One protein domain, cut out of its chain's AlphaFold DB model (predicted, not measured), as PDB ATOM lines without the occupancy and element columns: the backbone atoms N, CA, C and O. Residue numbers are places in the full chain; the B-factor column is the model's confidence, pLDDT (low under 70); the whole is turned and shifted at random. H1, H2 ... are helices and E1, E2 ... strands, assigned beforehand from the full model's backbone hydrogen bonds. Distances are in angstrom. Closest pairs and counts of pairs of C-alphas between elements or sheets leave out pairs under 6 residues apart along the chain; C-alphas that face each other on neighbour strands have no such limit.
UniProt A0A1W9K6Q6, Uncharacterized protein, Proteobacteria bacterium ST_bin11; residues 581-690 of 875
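This is residues 581 to 690 of the 875 residues of an uncharacterized protein of Proteobacteria bacterium ST_bin11 (UniProt A0A1W9K6Q6). A small twisted sheet, E1 E6 E4 E5, is extended beyond one end by the two-stranded hairpin E2 and E3, an arm into which E1 runs on and from which E3 runs on into E4. The long helix H2 passes beside edge strand E1, and residues 684 to 690, of which 684 to 688 belong to H2, stick out free, while short H1 and much of two long unnamed stretches, residues 627 to 644 and 649 to 671, lie to one side of the sheet. The printed part has 110 residues, in the order E1 E2 E3 E4 E5 H1 E6 H2; the sheet is mixed and the class mixed, with under half of the residues in named elements. It is compact, with a radius of gyration of the C-alphas of 14.3 A and spans of 41 by 37 by 25 A.

E1, residues 590 to 593, begins at C-alpha 590 (-27.022, 6.439, 43.634). E2 is residues 595 to 600, 15.1 A long, and E3 603 to 607, 12.5 A. E4 is 610 to 612, E5 615 to 618, H1 623 to 626 and E6 645 to 648. H2, residues 672 to 688, is 23.9 A long and ends at C-alpha 688 (-34.956, 8.538, 66.534).

E1 and E6 are antiparallel, with N 591 and O 647 at 2.8 A. E6 and E4 are parallel, with N 611 and O 646 at 3.2 A. The hairpin E4 and E5 has N 612 and O 615 at 2.9 A; the hairpin E2 and E3 has N 597 and O 605 at 2.9 A. H2 only grazes the sheet, with residues 675 to 679. H1 and H2 are apart. Every O i to N i+4 pair is within hydrogen-bond range in H2; H1 is too short for one.

The C-alphas farthest apart, of Leu 659 and Leu 690, are 44.5 A apart. The printed part has no cut. The links H1 to E6 and E6 to H2 are long. Mean pLDDT of the printed part is 74.6; residues 596 to 606, 629 to 640, 659 to 660 and 684 to 690 are under 70.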
ATOM      1  N   GLU A 581     -28.108   3.980  49.785       89.06
ATOM      2  CA  GLU A 581     -28.429   3.831  48.363       89.06
ATOM      3  C   GLU A 581     -29.870   4.235  48.058       89.06
ATOM      4  O   GLU A 581     -30.784   3.960  48.835       89.06
ATOM      5  N   PHE A 582     -30.080   4.869  46.906       90.06
ATOM      6  CA  PHE A 582     -31.413   5.140  46.377       90.06
ATOM      7  C   PHE A 582     -31.422   5.190  44.846       90.06
ATOM      8  O   PHE A 582     -30.385   5.256  44.185       90.06
ATOM      9  N   ASN A 583     -32.627   5.157  44.279       88.25
ATOM     10  CA  ASN A 583     -32.876   5.208  42.842       88.25
ATOM     11  C   ASN A 583     -33.762   6.406  42.499       88.25
ATOM     12  O   ASN A 583     -34.650   6.762  43.272       88.25
ATOM     13  N   THR A 584     -33.574   6.968  41.308       86.56
ATOM     14  CA  THR A 584     -34.519   7.899  40.676       86.56
ATOM     15  C   THR A 584     -35.078   7.295  39.390       86.56
ATOM     16  O   THR A 584     -34.757   6.155  39.034       86.56
ATOM     17  N   GLU A 585     -35.949   8.022  38.689       81.25
ATOM     18  CA  GLU A 585     -36.438   7.604  37.368       81.25
ATOM     19  C   GLU A 585     -35.279   7.458  36.373       81.25
ATOM     20  O   GLU A 585     -35.192   6.441  35.689       81.25
ATOM     21  N   ILE A 586     -34.353   8.424  36.380       79.56
ATOM     22  CA  ILE A 586     -33.258   8.547  35.409       79.56
ATOM     23  C   ILE A 586     -31.979   7.843  35.885       79.56
ATOM     24  O   ILE A 586     -31.324   7.154  35.112       79.56
ATOM     25  N   PHE A 587     -31.606   8.006  37.157       84.25
ATOM     26  CA  PHE A 587     -30.332   7.528  37.699       84.25
ATOM     27  C   PHE A 587     -30.569   6.377  38.675       84.25
ATOM     28  O   PHE A 587     -31.332   6.502  39.636       84.25
ATOM     29  N   LYS A 588     -29.898   5.248  38.447       82.94
ATOM     30  CA  LYS A 588     -29.991   4.059  39.303       82.94
ATOM     31  C   LYS A 588     -28.731   3.897  40.154       82.94
ATOM     32  O   LYS A 588     -27.642   4.299  39.744       82.94
ATOM     33  N   ASN A 589     -28.888   3.272  41.318       84.12
ATOM     34  CA  ASN A 589     -27.841   2.950  42.286       84.12
ATOM     35  C   ASN A 589     -27.016   4.177  42.701       84.12
ATOM     36  O   ASN A 589     -25.783   4.149  42.678       84.12
ATOM     37  N   ILE A 590     -27.692   5.274  43.057       89.25
ATOM     38  CA  ILE A 590     -27.022   6.439  43.634       89.25
ATOM     39  C   ILE A 590     -26.625   6.079  45.061       89.25
ATOM     40  O   ILE A 590     -27.479   5.795  45.899       89.25
ATOM     41  N   ARG A 591     -25.326   6.128  45.340       89.06
ATOM     42  CA  ARG A 591     -24.729   5.838  46.644       89.06
ATOM     43  C   ARG A 591     -24.250   7.131  47.277       89.06
ATOM     44  O   ARG A 591     -23.551   7.899  46.622       89.06
ATOM     45  N   TRP A 592     -24.575   7.385  48.537       89.06
ATOM     46  CA  TRP A 592     -24.148   8.602  49.229       89.06
ATOM     47  C   TRP A 592     -23.717   8.359  50.678       89.06
ATOM     48  O   TRP A 592     -24.216   7.457  51.351       89.06
ATOM     49  N   GLN A 593     -22.781   9.184  51.157       85.06
ATOM     50  CA  GLN A 593     -22.354   9.221  52.560       85.06
ATOM     51  C   GLN A 593     -21.686  10.557  52.928       85.06
ATOM     52  O   GLN A 593     -21.156  11.272  52.071       85.06
ATOM     53  N   TYR A 594     -21.653  10.887  54.219       78.06
ATOM     54  CA  TYR A 594     -20.878  12.022  54.727       78.06
ATOM     55  C   TYR A 594     -19.436  11.602  55.022       78.06
ATOM     56  O   TYR A 594     -19.149  10.969  56.038       78.06
ATOM     57  N   ILE A 595     -18.512  11.989  54.138       71.19
ATOM     58  CA  ILE A 595     -17.079  11.714  54.292       71.19
ATOM     59  C   ILE A 595     -16.422  12.856  55.071       71.19
ATOM     60  O   ILE A 595     -16.581  14.035  54.744       71.19
ATOM     61  N   LYS A 596     -15.646  12.504  56.099       64.88
ATOM     62  CA  LYS A 596     -14.851  13.457  56.884       64.88
ATOM     63  C   LYS A 596     -13.420  13.476  56.364       64.88
ATOM     64  O   LYS A 596     -12.743  12.456  56.410       64.88
ATOM     65  N   SER A 597     -12.944  14.645  55.944       58.97
ATOM     66  CA  SER A 597     -11.529  14.866  55.650       58.97
ATOM     67  C   SER A 597     -10.801  15.353  56.908       58.97
ATOM     68  O   SER A 597     -11.293  16.226  57.638       58.97
ATOM     69  N   ARG A 598      -9.628  14.773  57.192       52.84
ATOM     70  CA  ARG A 598      -8.707  15.265  58.226       52.84
ATOM     71  C   ARG A 598      -7.878  16.393  57.615       52.84
ATOM     72  O   ARG A 598      -6.829  16.128  57.054       52.84
ATOM     73  N   LYS A 599      -8.343  17.640  57.736       44.81
ATOM     74  CA  LYS A 599      -7.569  18.799  57.266       44.81
ATOM     75  C   LYS A 599      -6.474  19.247  58.237       44.81
ATOM     76  O   LYS A 599      -5.584  19.940  57.786       44.81
ATOM     77  N   ASN A 600      -6.541  18.898  59.534       38.00
ATOM     78  CA  ASN A 600      -5.449  19.022  60.520       38.00
ATOM     79  C   ASN A 600      -5.849  18.408  61.884       38.00
ATOM     80  O   ASN A 600      -7.037  18.173  62.118       38.00
ATOM     81  N   PHE A 601      -4.887  18.177  62.803       36.81
ATOM     82  CA  PHE A 601      -5.067  17.540  64.138       36.81
ATOM     83  C   PHE A 601      -6.213  18.115  65.003       36.81
ATOM     84  O   PHE A 601      -6.653  17.461  65.948       36.81
ATOM     85  N   TYR A 602      -6.727  19.303  64.665       34.78
ATOM     86  CA  TYR A 602      -7.746  20.020  65.430       34.78
ATOM     87  C   TYR A 602      -9.100  20.202  64.716       34.78
ATOM     88  O   TYR A 602     -10.075  20.473  65.410       34.78
ATOM     89  N   ASN A 603      -9.214  20.003  63.389       39.09
ATOM     90  CA  ASN A 603     -10.459  20.245  62.635       39.09
ATOM     91  C   ASN A 603     -10.714  19.177  61.551       39.09
ATOM     92  O   ASN A 603      -9.979  19.065  60.570       39.09
ATOM     93  N   THR A 604     -11.806  18.419  61.698       49.84
ATOM     94  CA  THR A 604     -12.362  17.558  60.637       49.84
ATOM     95  C   THR A 604     -13.421  18.333  59.861       49.84
ATOM     96  O   THR A 604     -14.422  18.720  60.466       49.84
ATOM     97  N   THR A 605     -13.239  18.533  58.555       58.22
ATOM     98  CA  THR A 605     -14.257  19.149  57.684       58.22
ATOM     99  C   THR A 605     -14.910  18.087  56.811       58.22
ATOM    100  O   THR A 605     -14.218  17.257  56.220       58.22
ATOM    101  N   GLU A 606     -16.234  18.115  56.710       66.81
ATOM    102  CA  GLU A 606     -16.964  17.285  55.747       66.81
ATOM    103  C   GLU A 606     -16.609  17.728  54.328       66.81
ATOM    104  O   GLU A 606     -16.490  18.931  54.086       66.81
ATOM    105  N   ILE A 607     -16.417  16.783  53.408       74.69
ATOM    106  CA  ILE A 607     -16.149  17.040  51.983       74.69
ATOM    107  C   ILE A 607     -17.315  16.542  51.130       74.69
ATOM    108  O   ILE A 607     -18.018  15.603  51.510       74.69
ATOM    109  N   THR A 608     -17.523  17.177  49.978       82.00
ATOM    110  CA  THR A 608     -18.523  16.745  48.991       82.00
ATOM    111  C   THR A 608     -17.798  16.226  47.755       82.00
ATOM    112  O   THR A 608     -17.595  16.971  46.794       82.00
ATOM    113  N   ALA A 609     -17.379  14.961  47.801       84.94
ATOM    114  CA  ALA A 609     -16.789  14.271  46.663       84.94
ATOM    115  C   ALA A 609     -17.879  13.774  45.706       84.94
ATOM    116  O   ALA A 609     -18.933  13.299  46.138       84.94
ATOM    117  N   VAL A 610     -17.611  13.867  44.405       87.75
ATOM    118  CA  VAL A 610     -18.520  13.423  43.344       87.75
ATOM    119  C   VAL A 610     -17.776  12.501  42.407       87.75
ATOM    120  O   VAL A 610     -16.743  12.884  41.852       87.75
ATOM    121  N   ALA A 611     -18.335  11.316  42.183       88.19
ATOM    122  CA  ALA A 611     -17.840  10.402  41.172       88.19
ATOM    123  C   ALA A 611     -18.976   9.842  40.316       88.19
ATOM    124  O   ALA A 611     -20.071   9.554  40.799       88.19
ATOM    125  N   CYS A 612     -18.684   9.700  39.030       87.69
ATOM    126  CA  CYS A 612     -19.602   9.224  38.010       87.69
ATOM    127  C   CYS A 612     -18.955   8.033  37.307       87.69
ATOM    128  O   CYS A 612     -17.793   8.124  36.915       87.69
ATOM    129  N   ASN A 613     -19.679   6.918  37.164       88.62
ATOM    130  CA  ASN A 613     -19.179   5.705  36.501       88.62
ATOM    131  C   ASN A 613     -17.820   5.221  37.060       88.62
ATOM    132  O   ASN A 613     -16.963   4.743  36.308       88.62
ATOM    133  N   ASP A 614     -17.649   5.334  38.383       88.31
ATOM    134  CA  ASP A 614     -16.436   5.049  39.174       88.31
ATOM    135  C   ASP A 614     -15.226   5.969  38.925       88.31
ATOM    136  O   ASP A 614     -14.120   5.682  39.387       88.31
ATOM    137  N   ILE A 615     -15.431   7.092  38.234       87.56
ATOM    138  CA  ILE A 615     -14.414   8.115  37.995       87.56
ATOM    139  C   ILE A 615     -14.694   9.336  38.863       87.56
ATOM    140  O   ILE A 615     -15.782   9.918  38.821       87.56
ATOM    141  N   LEU A 616     -13.697   9.743  39.641       87.06
ATOM    142  CA  LEU A 616     -13.744  10.922  40.489       87.06
ATOM    143  C   LEU A 616     -13.757  12.194  39.630       87.06
ATOM    144  O   LEU A 616     -12.800  12.494  38.918       87.06
ATOM    145  N   ILE A 617     -14.846  12.954  39.723       84.38
ATOM    146  CA  ILE A 617     -15.017  14.244  39.040       84.38
ATOM    147  C   ILE A 617     -14.449  15.370  39.906       84.38
ATOM    148  O   ILE A 617     -13.756  16.258  39.418       84.38
ATOM    149  N   SER A 618     -14.736  15.334  41.211       82.44
ATOM    150  CA  SER A 618     -14.252  16.326  42.173       82.44
ATOM    151  C   SER A 618     -14.092  15.715  43.564       82.44
ATOM    152  O   SER A 618     -14.976  14.991  44.022       82.44
ATOM    153  N   LYS A 619     -12.985  16.037  44.251       75.81
ATOM    154  CA  LYS A 619     -12.733  15.659  45.658       75.81
ATOM    155  C   LYS A 619     -13.550  16.491  46.654       75.81
ATOM    156  O   LYS A 619     -13.910  15.998  47.718       75.81
ATOM    157  N   ASP A 620     -13.821  17.750  46.323       79.06
ATOM    158  CA  ASP A 620     -14.647  18.645  47.133       79.06
ATOM    159  C   ASP A 620     -15.257  19.715  46.226       79.06
ATOM    160  O   ASP A 620     -14.555  20.556  45.654       79.06
ATOM    161  N   LEU A 621     -16.579  19.679  46.075       79.62
ATOM    162  CA  LEU A 621     -17.292  20.690  45.305       79.62
ATOM    163  C   LEU A 621     -17.106  22.084  45.918       79.62
ATOM    164  O   LEU A 621     -17.233  22.286  47.132       79.62
ATOM    165  N   LYS A 622     -16.916  23.083  45.044       79.19
ATOM    166  CA  LYS A 622     -16.900  24.503  45.431       79.19
ATOM    167  C   LYS A 622     -18.125  24.843  46.281       79.19
ATOM    168  O   LYS A 622     -19.208  24.308  46.047       79.19
ATOM    169  N   ARG A 623     -17.964  25.771  47.234       73.12
ATOM    170  CA  ARG A 623     -18.973  26.117  48.256       73.12
ATOM    171  C   ARG A 623     -20.390  26.294  47.696       73.12
ATOM    172  O   ARG A 623     -21.337  25.777  48.271       73.12
ATOM    173  N   GLU A 624     -20.530  26.976  46.565       76.81
ATOM    174  CA  GLU A 624     -21.824  27.240  45.912       76.81
ATOM    175  C   GLU A 624     -22.563  25.972  45.459       76.81
ATOM    176  O   GLU A 624     -23.787  25.964  45.371       76.81
ATOM    177  N   LYS A 625     -21.821  24.898  45.177       80.56
ATOM    178  CA  LYS A 625     -22.329  23.625  44.654       80.56
ATOM    179  C   LYS A 625     -22.412  22.537  45.716       80.56
ATOM    180  O   LYS A 625     -23.224  21.627  45.579       80.56
ATOM    181  N   SER A 626     -21.606  22.636  46.776       78.44
ATOM    182  CA  SER A 626     -21.606  21.687  47.896       78.44
ATOM    183  C   SER A 626     -22.749  21.889  48.893       78.44
ATOM    184  O   SER A 626     -22.884  21.069  49.790       78.44
ATOM    185  N   HIS A 627     -23.595  22.913  48.751       80.75
ATOM    186  CA  HIS A 627     -24.731  23.154  49.654       80.75
ATOM    187  C   HIS A 627     -26.074  22.925  48.953       80.75
ATOM    188  O   HIS A 627     -26.190  23.150  47.744       80.75
ATOM    189  N   PHE A 628     -27.088  22.490  49.703       76.00
ATOM    190  CA  PHE A 628     -28.466  22.403  49.209       76.00
ATOM    191  C   PHE A 628     -29.060  23.805  48.990       76.00
ATOM    192  O   PHE A 628     -28.859  24.714  49.806       76.00
ATOM    193  N   LYS A 629     -29.800  24.004  47.890       68.75
ATOM    194  CA  LYS A 629     -30.443  25.298  47.592       68.75
ATOM    195  C   LYS A 629     -31.707  25.543  48.432       68.75
ATOM    196  O   LYS A 629     -32.602  24.716  48.536       68.75
ATOM    197  N   SER A 630     -31.818  26.764  48.959       54.56
ATOM    198  CA  SER A 630     -32.760  27.201  50.013       54.56
ATOM    199  C   SER A 630     -34.237  27.435  49.597       54.56
ATOM    200  O   SER A 630     -35.057  27.791  50.444       54.56
ATOM    201  N   HIS A 631     -34.639  27.248  48.335       49.84
ATOM    202  CA  HIS A 631     -35.885  27.868  47.843       49.84
ATOM    203  C   HIS A 631     -37.200  27.147  48.207       49.84
ATOM    204  O   HIS A 631     -38.233  27.814  48.245       49.84
ATOM    205  N   LYS A 632     -37.200  25.833  48.490       49.03
ATOM    206  CA  LYS A 632     -38.442  25.055  48.727       49.03
ATOM    207  C   LYS A 632     -38.651  24.556  50.163       49.03
ATOM    208  O   LYS A 632     -39.792  24.373  50.567       49.03
ATOM    209  N   HIS A 633     -37.583  24.387  50.944       52.56
ATOM    210  CA  HIS A 633     -37.638  23.781  52.282       52.56
ATOM    211  C   HIS A 633     -36.834  24.609  53.294       52.56
ATOM    212  O   HIS A 633     -35.777  24.184  53.763       52.56
ATOM    213  N   LYS A 634     -37.315  25.820  53.614       50.91
ATOM    214  CA  LYS A 634     -36.653  26.727  54.575       50.91
ATOM    215  C   LYS A 634     -36.454  26.086  55.955       50.91
ATOM    216  O   LYS A 634     -35.449  26.358  56.602       50.91
ATOM    217  N   ASP A 635     -37.353  25.186  56.343       51.00
ATOM    218  CA  ASP A 635     -37.397  24.605  57.688       51.00
ATOM    219  C   ASP A 635     -36.432  23.423  57.889       51.00
ATOM    220  O   ASP A 635     -36.162  23.050  59.019       51.00
ATOM    221  N   LEU A 636     -35.893  22.819  56.823       50.34
ATOM    222  CA  LEU A 636     -34.909  21.719  56.912       50.34
ATOM    223  C   LEU A 636     -33.471  22.194  56.657       50.34
ATOM    224  O   LEU A 636     -32.511  21.521  57.037       50.34
ATOM    225  N   HIS A 637     -33.324  23.375  56.046       50.41
ATOM    226  CA  HIS A 637     -32.039  23.955  55.647       50.41
ATOM    227  C   HIS A 637     -31.094  24.179  56.833       50.41
ATOM    228  O   HIS A 637     -29.889  24.026  56.688       50.41
ATOM    229  N   PHE A 638     -31.630  24.437  58.030       53.12
ATOM    230  CA  PHE A 638     -30.809  24.641  59.224       53.12
ATOM    231  C   PHE A 638     -30.183  23.346  59.782       53.12
ATOM    232  O   PHE A 638     -29.239  23.413  60.573       53.12
ATOM    233  N   LEU A 639     -30.694  22.163  59.409       55.91
ATOM    234  CA  LEU A 639     -30.169  20.865  59.859       55.91
ATOM    235  C   LEU A 639     -29.152  20.295  58.869       55.91
ATOM    236  O   LEU A 639     -28.086  19.855  59.293       55.91
ATOM    237  N   ILE A 640     -29.473  20.337  57.572       68.31
ATOM    238  CA  ILE A 640     -28.700  19.712  56.491       68.31
ATOM    239  C   ILE A 640     -28.306  20.796  55.476       68.31
ATOM    240  O   ILE A 640     -28.999  21.040  54.490       68.31
ATOM    241  N   GLU A 641     -27.184  21.472  55.732       70.31
ATOM    242  CA  GLU A 641     -26.687  22.549  54.862       70.31
ATOM    243  C   GLU A 641     -25.828  22.012  53.706       70.31
ATOM    244  O   GLU A 641     -25.987  22.429  52.553       70.31
ATOM    245  N   LYS A 642     -24.911  21.082  54.009       76.19
ATOM    246  CA  LYS A 642     -23.930  20.533  53.066       76.19
ATOM    247  C   LYS A 642     -24.432  19.222  52.454       76.19
ATOM    248  O   LYS A 642     -24.944  18.348  53.153       76.19
ATOM    249  N   LYS A 643     -24.250  19.076  51.144       84.62
ATOM    250  CA  LYS A 643     -24.519  17.849  50.386       84.62
ATOM    251  C   LYS A 643     -23.524  16.751  50.786       84.62
ATOM    252  O   LYS A 643     -22.331  17.051  50.920       84.62
ATOM    253  N   PRO A 644     -23.974  15.492  50.934       85.56
ATOM    254  CA  PRO A 644     -23.068  14.371  51.154       85.56
ATOM    255  C   PRO A 644     -22.180  14.142  49.926       85.56
ATOM    256  O   PRO A 644     -22.465  14.642  48.839       85.56
ATOM    257  N   SER A 645     -21.122  13.351  50.084       86.62
ATOM    258  CA  SER A 645     -20.412  12.795  48.930       86.62
ATOM    259  C   SER A 645     -21.290  11.740  48.258       86.62
ATOM    260  O   SER A 645     -21.965  10.981  48.960       86.62
ATOM    261  N   PHE A 646     -21.285  11.670  46.928       88.12
ATOM    262  CA  PHE A 646     -22.124  10.725  46.192       88.12
ATOM    263  C   PHE A 646     -21.436  10.131  44.959       88.12
ATOM    264  O   PHE A 646     -20.669  10.789  44.252       88.12
ATOM    265  N   LEU A 647     -21.745   8.858  44.721       88.69
ATOM    266  CA  LEU A 647     -21.360   8.045  43.576       88.69
ATOM    267  C   LEU A 647     -22.618   7.644  42.823       88.69
ATOM    268  O   LEU A 647     -23.609   7.253  43.435       88.69
ATOM    269  N   PHE A 648     -22.567   7.668  41.501       88.00
ATOM    270  CA  PHE A 648     -23.682   7.207  40.684       88.00
ATOM    271  C   PHE A 648     -23.195   6.680  39.339       88.00
ATOM    272  O   PHE A 648     -22.090   6.995  38.883       88.00
ATOM    273  N   ASN A 649     -24.050   5.883  38.710       86.19
ATOM    274  CA  ASN A 649     -23.856   5.424  37.347       86.19
ATOM    275  C   ASN A 649     -24.676   6.300  36.401       86.19
ATOM    276  O   ASN A 649     -25.854   6.564  36.637       86.19
ATOM    277  N   ASP A 650     -24.036   6.727  35.325       85.31
ATOM    278  CA  ASP A 650     -24.638   7.468  34.226       85.31
ATOM    279  C   ASP A 650     -24.266   6.760  32.921       85.31
ATOM    280  O   ASP A 650     -23.382   7.217  32.182       85.31
ATOM    281  N   PRO A 651     -24.864   5.583  32.665       78.88
ATOM    282  CA  PRO A 651     -24.531   4.795  31.496       78.88
ATOM    283  C   PRO A 651     -24.910   5.534  30.218       78.88
ATOM    284  O   PRO A 651     -24.201   5.359  29.237       78.88
ATOM    285  N   ASP A 652     -25.925   6.406  30.231       77.56
ATOM    286  CA  ASP A 652     -26.405   7.180  29.077       77.56
ATOM    287  C   ASP A 652     -25.704   8.543  28.894       77.56
ATOM    288  O   ASP A 652     -25.807   9.164  27.832       77.56
ATOM    289  N   GLY A 653     -24.916   8.992  29.875       77.25
ATOM    290  CA  GLY A 653     -24.151  10.239  29.796       77.25
ATOM    291  C   GLY A 653     -25.024  11.497  29.869       77.25
ATOM    292  O   GLY A 653     -24.726  12.483  29.176       77.25
ATOM    293  N   LEU A 654     -26.115  11.439  30.639       81.12
ATOM    294  CA  LEU A 654     -27.116  12.492  30.820       81.12
ATOM    295  C   LEU A 654     -26.734  13.506  31.904       81.12
ATOM    296  O   LEU A 654     -27.242  14.628  31.897       81.12
ATOM    297  N   PHE A 655     -25.853  13.141  32.836       84.75
ATOM    298  CA  PHE A 655     -25.496  14.008  33.950       84.75
ATOM    299  C   PHE A 655     -24.669  15.216  33.464       84.75
ATOM    300  O   PHE A 655     -23.721  15.056  32.686       84.75
ATOM    301  N   PRO A 656     -24.996  16.446  33.906       81.62
ATOM    302  CA  PRO A 656     -24.333  17.663  33.446       81.62
ATOM    303  C   PRO A 656     -22.929  17.787  34.056       81.62
ATOM    304  O   PRO A 656     -22.741  18.312  35.154       81.62
ATOM    305  N   ILE A 657     -21.921  17.304  33.330       80.12
ATOM    306  CA  ILE A 657     -20.493  17.440  33.655       80.12
ATOM    307  C   ILE A 657     -19.856  18.397  32.648       80.12
ATOM    308  O   ILE A 657     -20.158  18.333  31.454       80.12
ATOM    309  N   LYS A 658     -18.945  19.261  33.110       76.06
ATOM    310  CA  LYS A 658     -18.171  20.122  32.210       76.06
ATOM    311  C   LYS A 658     -17.333  19.308  31.223       76.06
ATOM    312  O   LYS A 658     -16.929  18.181  31.506       76.06
ATOM    313  N   LEU A 659     -17.004  19.922  30.086       68.56
ATOM    314  CA  LEU A 659     -16.131  19.331  29.060       68.56
ATOM    315  C   LEU A 659     -14.772  18.882  29.622       68.56
ATOM    316  O   LEU A 659     -14.291  17.815  29.253       68.56
ATOM    317  N   ASP A 660     -14.193  19.654  30.547       67.75
ATOM    318  CA  ASP A 660     -12.917  19.349  31.209       67.75
ATOM    319  C   ASP A 660     -13.025  18.276  32.312       67.75
ATOM    320  O   ASP A 660     -12.006  17.822  32.835       67.75
ATOM    321  N   ARG A 661     -14.252  17.855  32.658       71.62
ATOM    322  CA  ARG A 661     -14.594  16.845  33.676       71.62
ATOM    323  C   ARG A 661     -14.026  17.118  35.072       71.62
ATOM    324  O   ARG A 661     -13.862  16.188  35.853       71.62
ATOM    325  N   ASN A 662     -13.754  18.382  35.398       73.69
ATOM    326  CA  ASN A 662     -13.215  18.781  36.706       73.69
ATOM    327  C   ASN A 662     -14.288  19.283  37.676       73.69
ATOM    328  O   ASN A 662     -14.009  19.598  38.835       73.69
ATOM    329  N   ASP A 663     -15.507  19.460  37.179       78.00
ATOM    330  CA  ASP A 663     -16.600  20.064  37.916       78.00
ATOM    331  C   ASP A 663     -17.928  19.684  37.252       78.00
ATOM    332  O   ASP A 663     -17.997  19.354  36.063       78.00
ATOM    333  N   ILE A 664     -18.999  19.770  38.028       84.62
ATOM    334  CA  ILE A 664     -20.361  19.610  37.526       84.62
ATOM    335  C   ILE A 664     -20.792  20.899  36.817       84.62
ATOM    336  O   ILE A 664     -20.426  21.999  37.242       84.62
ATOM    337  N   ASP A 665     -21.569  20.796  35.744       83.62
ATOM    338  CA  ASP A 665     -22.078  21.947  34.982       83.62
ATOM    339  C   ASP A 665     -23.478  22.378  35.443       83.62
ATOM    340  O   ASP A 665     -24.311  22.874  34.694       83.62
ATOM    341  N   CYS A 666     -23.763  22.148  36.720       80.62
ATOM    342  CA  CYS A 666     -25.007  22.535  37.354       80.62
ATOM    343  C   CYS A 666     -24.730  23.048  38.768       80.62
ATOM    344  O   CYS A 666     -23.772  22.641  39.429       80.62
ATOM    345  N   ILE A 667     -25.569  23.969  39.242       77.50
ATOM    346  CA  ILE A 667     -25.556  24.382  40.654       77.50
ATOM    347  C   ILE A 667     -26.495  23.479  41.469       77.50
ATOM    348  O   ILE A 667     -26.204  23.156  42.618       77.50
ATOM    349  N   GLU A 668     -27.610  23.067  40.864       81.50
ATOM    350  CA  GLU A 668     -28.598  22.162  41.455       81.50
ATOM    351  C   GLU A 668     -28.493  20.789  40.789       81.50
ATOM    352  O   GLU A 668     -28.396  20.718  39.562       81.50
ATOM    353  N   LEU A 669     -28.451  19.719  41.583       84.88
ATOM    354  CA  LEU A 669     -28.344  18.357  41.054       84.88
ATOM    355  C   LEU A 669     -29.676  17.927  40.412       84.88
ATOM    356  O   LEU A 669     -30.732  18.253  40.956       84.88
ATOM    357  N   PRO A 670     -29.661  17.122  39.330       86.19
ATOM    358  CA  PRO A 670     -30.886  16.586  38.725       86.19
ATOM    359  C   PRO A 670     -31.787  15.810  39.700       86.19
ATOM    360  O   PRO A 670     -32.988  15.729  39.486       86.19
ATOM    361  N   PHE A 671     -31.194  15.255  40.759       87.81
ATOM    362  CA  PHE A 671     -31.848  14.479  41.814       87.81
ATOM    363  C   PHE A 671     -31.721  15.143  43.200       87.81
ATOM    364  O   PHE A 671     -31.681  14.465  44.227       87.81
ATOM    365  N   GLU A 672     -31.560  16.475  43.260       86.75
ATOM    366  CA  GLU A 672     -31.280  17.185  44.521       86.75
ATOM    367  C   GLU A 672     -32.386  16.997  45.569       86.75
ATOM    368  O   GLU A 672     -32.080  16.847  46.752       86.75
ATOM    369  N   ASN A 673     -33.655  16.958  45.149       83.50
ATOM    370  CA  ASN A 673     -34.790  16.802  46.061       83.50
ATOM    371  C   ASN A 673     -34.869  15.382  46.629       83.50
ATOM    372  O   ASN A 673     -35.107  15.202  47.822       83.50
ATOM    373  N   GLU A 674     -34.643  14.377  45.790       87.50
ATOM    374  CA  GLU A 674     -34.587  12.969  46.166       87.50
ATOM    375  C   GLU A 674     -33.422  12.725  47.126       87.50
ATOM    376  O   GLU A 674     -33.618  12.139  48.189       87.50
ATOM    377  N   LEU A 675     -32.238  13.267  46.815       86.88
ATOM    378  CA  LEU A 675     -31.081  13.206  47.705       86.88
ATOM    379  C   LEU A 675     -31.381  13.881  49.047       86.88
ATOM    380  O   LEU A 675     -31.097  13.303  50.092       86.88
ATOM    381  N   LEU A 676     -31.980  15.077  49.042       83.50
ATOM    382  CA  LEU A 676     -32.359  15.771  50.273       83.50
ATOM    383  C   LEU A 676     -33.354  14.942  51.097       83.50
ATOM    384  O   LEU A 676     -33.199  14.854  52.316       83.50
ATOM    385  N   LYS A 677     -34.346  14.311  50.458       82.25
ATOM    386  CA  LYS A 677     -35.321  13.432  51.119       82.25
ATOM    387  C   LYS A 677     -34.636  12.231  51.771       82.25
ATOM    388  O   LYS A 677     -34.910  11.950  52.935       82.25
ATOM    389  N   GLU A 678     -33.727  11.559  51.071       84.75
ATOM    390  CA  GLU A 678     -33.001  10.397  51.605       84.75
ATOM    391  C   GLU A 678     -32.036  10.773  52.731       84.75
ATOM    392  O   GLU A 678     -32.026  10.129  53.785       84.75
ATOM    393  N   VAL A 679     -31.299  11.874  52.578       81.81
ATOM    394  CA  VAL A 679     -30.464  12.423  53.654       81.81
ATOM    395  C   VAL A 679     -31.318  12.787  54.870       81.81
ATOM    396  O   VAL A 679     -30.956  12.445  55.995       81.81
ATOM    397  N   SER A 680     -32.484  13.408  54.666       75.81
ATOM    398  CA  SER A 680     -33.408  13.751  55.755       75.81
ATOM    399  C   SER A 680     -33.934  12.505  56.467       75.81
ATOM    400  O   SER A 680     -33.955  12.477  57.695       75.81
ATOM    401  N   LYS A 681     -34.320  11.453  55.733       76.56
ATOM    402  CA  LYS A 681     -34.762  10.177  56.322       76.56
ATOM    403  C   LYS A 681     -33.665   9.541  57.165       76.56
ATOM    404  O   LYS A 681     -33.934   9.118  58.285       76.56
ATOM    405  N   SER A 682     -32.438   9.496  56.648       74.94
ATOM    406  CA  SER A 682     -31.287   8.953  57.373       74.94
ATOM    407  C   SER A 682     -30.979   9.776  58.627       74.94
ATOM    408  O   SER A 682     -30.796   9.207  59.703       74.94
ATOM    409  N   PHE A 683     -31.036  11.109  58.537       71.75
ATOM    410  CA  PHE A 683     -30.880  11.998  59.688       71.75
ATOM    411  C   PHE A 683     -31.975  11.788  60.745       71.75
ATOM    412  O   PHE A 683     -31.669  11.676  61.929       71.75
ATOM    413  N   ILE A 684     -33.244  11.688  60.336       69.44
ATOM    414  CA  ILE A 684     -34.368  11.408  61.242       69.44
ATOM    415  C   ILE A 684     -34.213  10.023  61.878       69.44
ATOM    416  O   ILE A 684     -34.407   9.890  63.080       69.44
ATOM    417  N   SER A 685     -33.828   9.004  61.108       67.25
ATOM    418  CA  SER A 685     -33.570   7.653  61.621       67.25
ATOM    419  C   SER A 685     -32.455   7.654  62.668       67.25
ATOM    420  O   SER A 685     -32.622   7.099  63.754       67.25
ATOM    421  N   LEU A 686     -31.346   8.349  62.392       66.06
ATOM    422  CA  LEU A 686     -30.279   8.556  63.367       66.06
ATOM    423  C   LEU A 686     -30.828   9.240  64.623       66.06
ATOM    424  O   LEU A 686     -30.568   8.769  65.723       66.06
ATOM    425  N   PHE A 687     -31.621  10.303  64.459       64.44
ATOM    426  CA  PHE A 687     -32.205  11.078  65.552       64.44
ATOM    427  C   PHE A 687     -33.191  10.280  66.423       64.44
ATOM    428  O   PHE A 687     -33.185  10.437  67.644       64.44
ATOM    429  N   LEU A 688     -34.014   9.414  65.825       62.09
ATOM    430  CA  LEU A 688     -34.956   8.538  66.534       62.09
ATOM    431  C   LEU A 688     -34.252   7.432  67.329       62.09
ATOM    432  O   LEU A 688     -34.789   6.973  68.330       62.09
ATOM    433  N   ASN A 689     -33.049   7.036  66.907       61.81
ATOM    434  CA  ASN A 689     -32.230   6.030  67.584       61.81
ATOM    435  C   ASN A 689     -31.233   6.633  68.593       61.81
ATOM    436  O   ASN A 689     -30.411   5.907  69.155       61.81
ATOM    437  N   LEU A 690     -31.260   7.953  68.825       62.41
ATOM    438  CA  LEU A 690     -30.419   8.586  69.841       62.41
ATOM    439  C   LEU A 690     -30.948   8.262  71.248       62.41
ATOM    440  O   LEU A 690     -31.882   8.888  71.738       62.41
TER     441      LEU A 690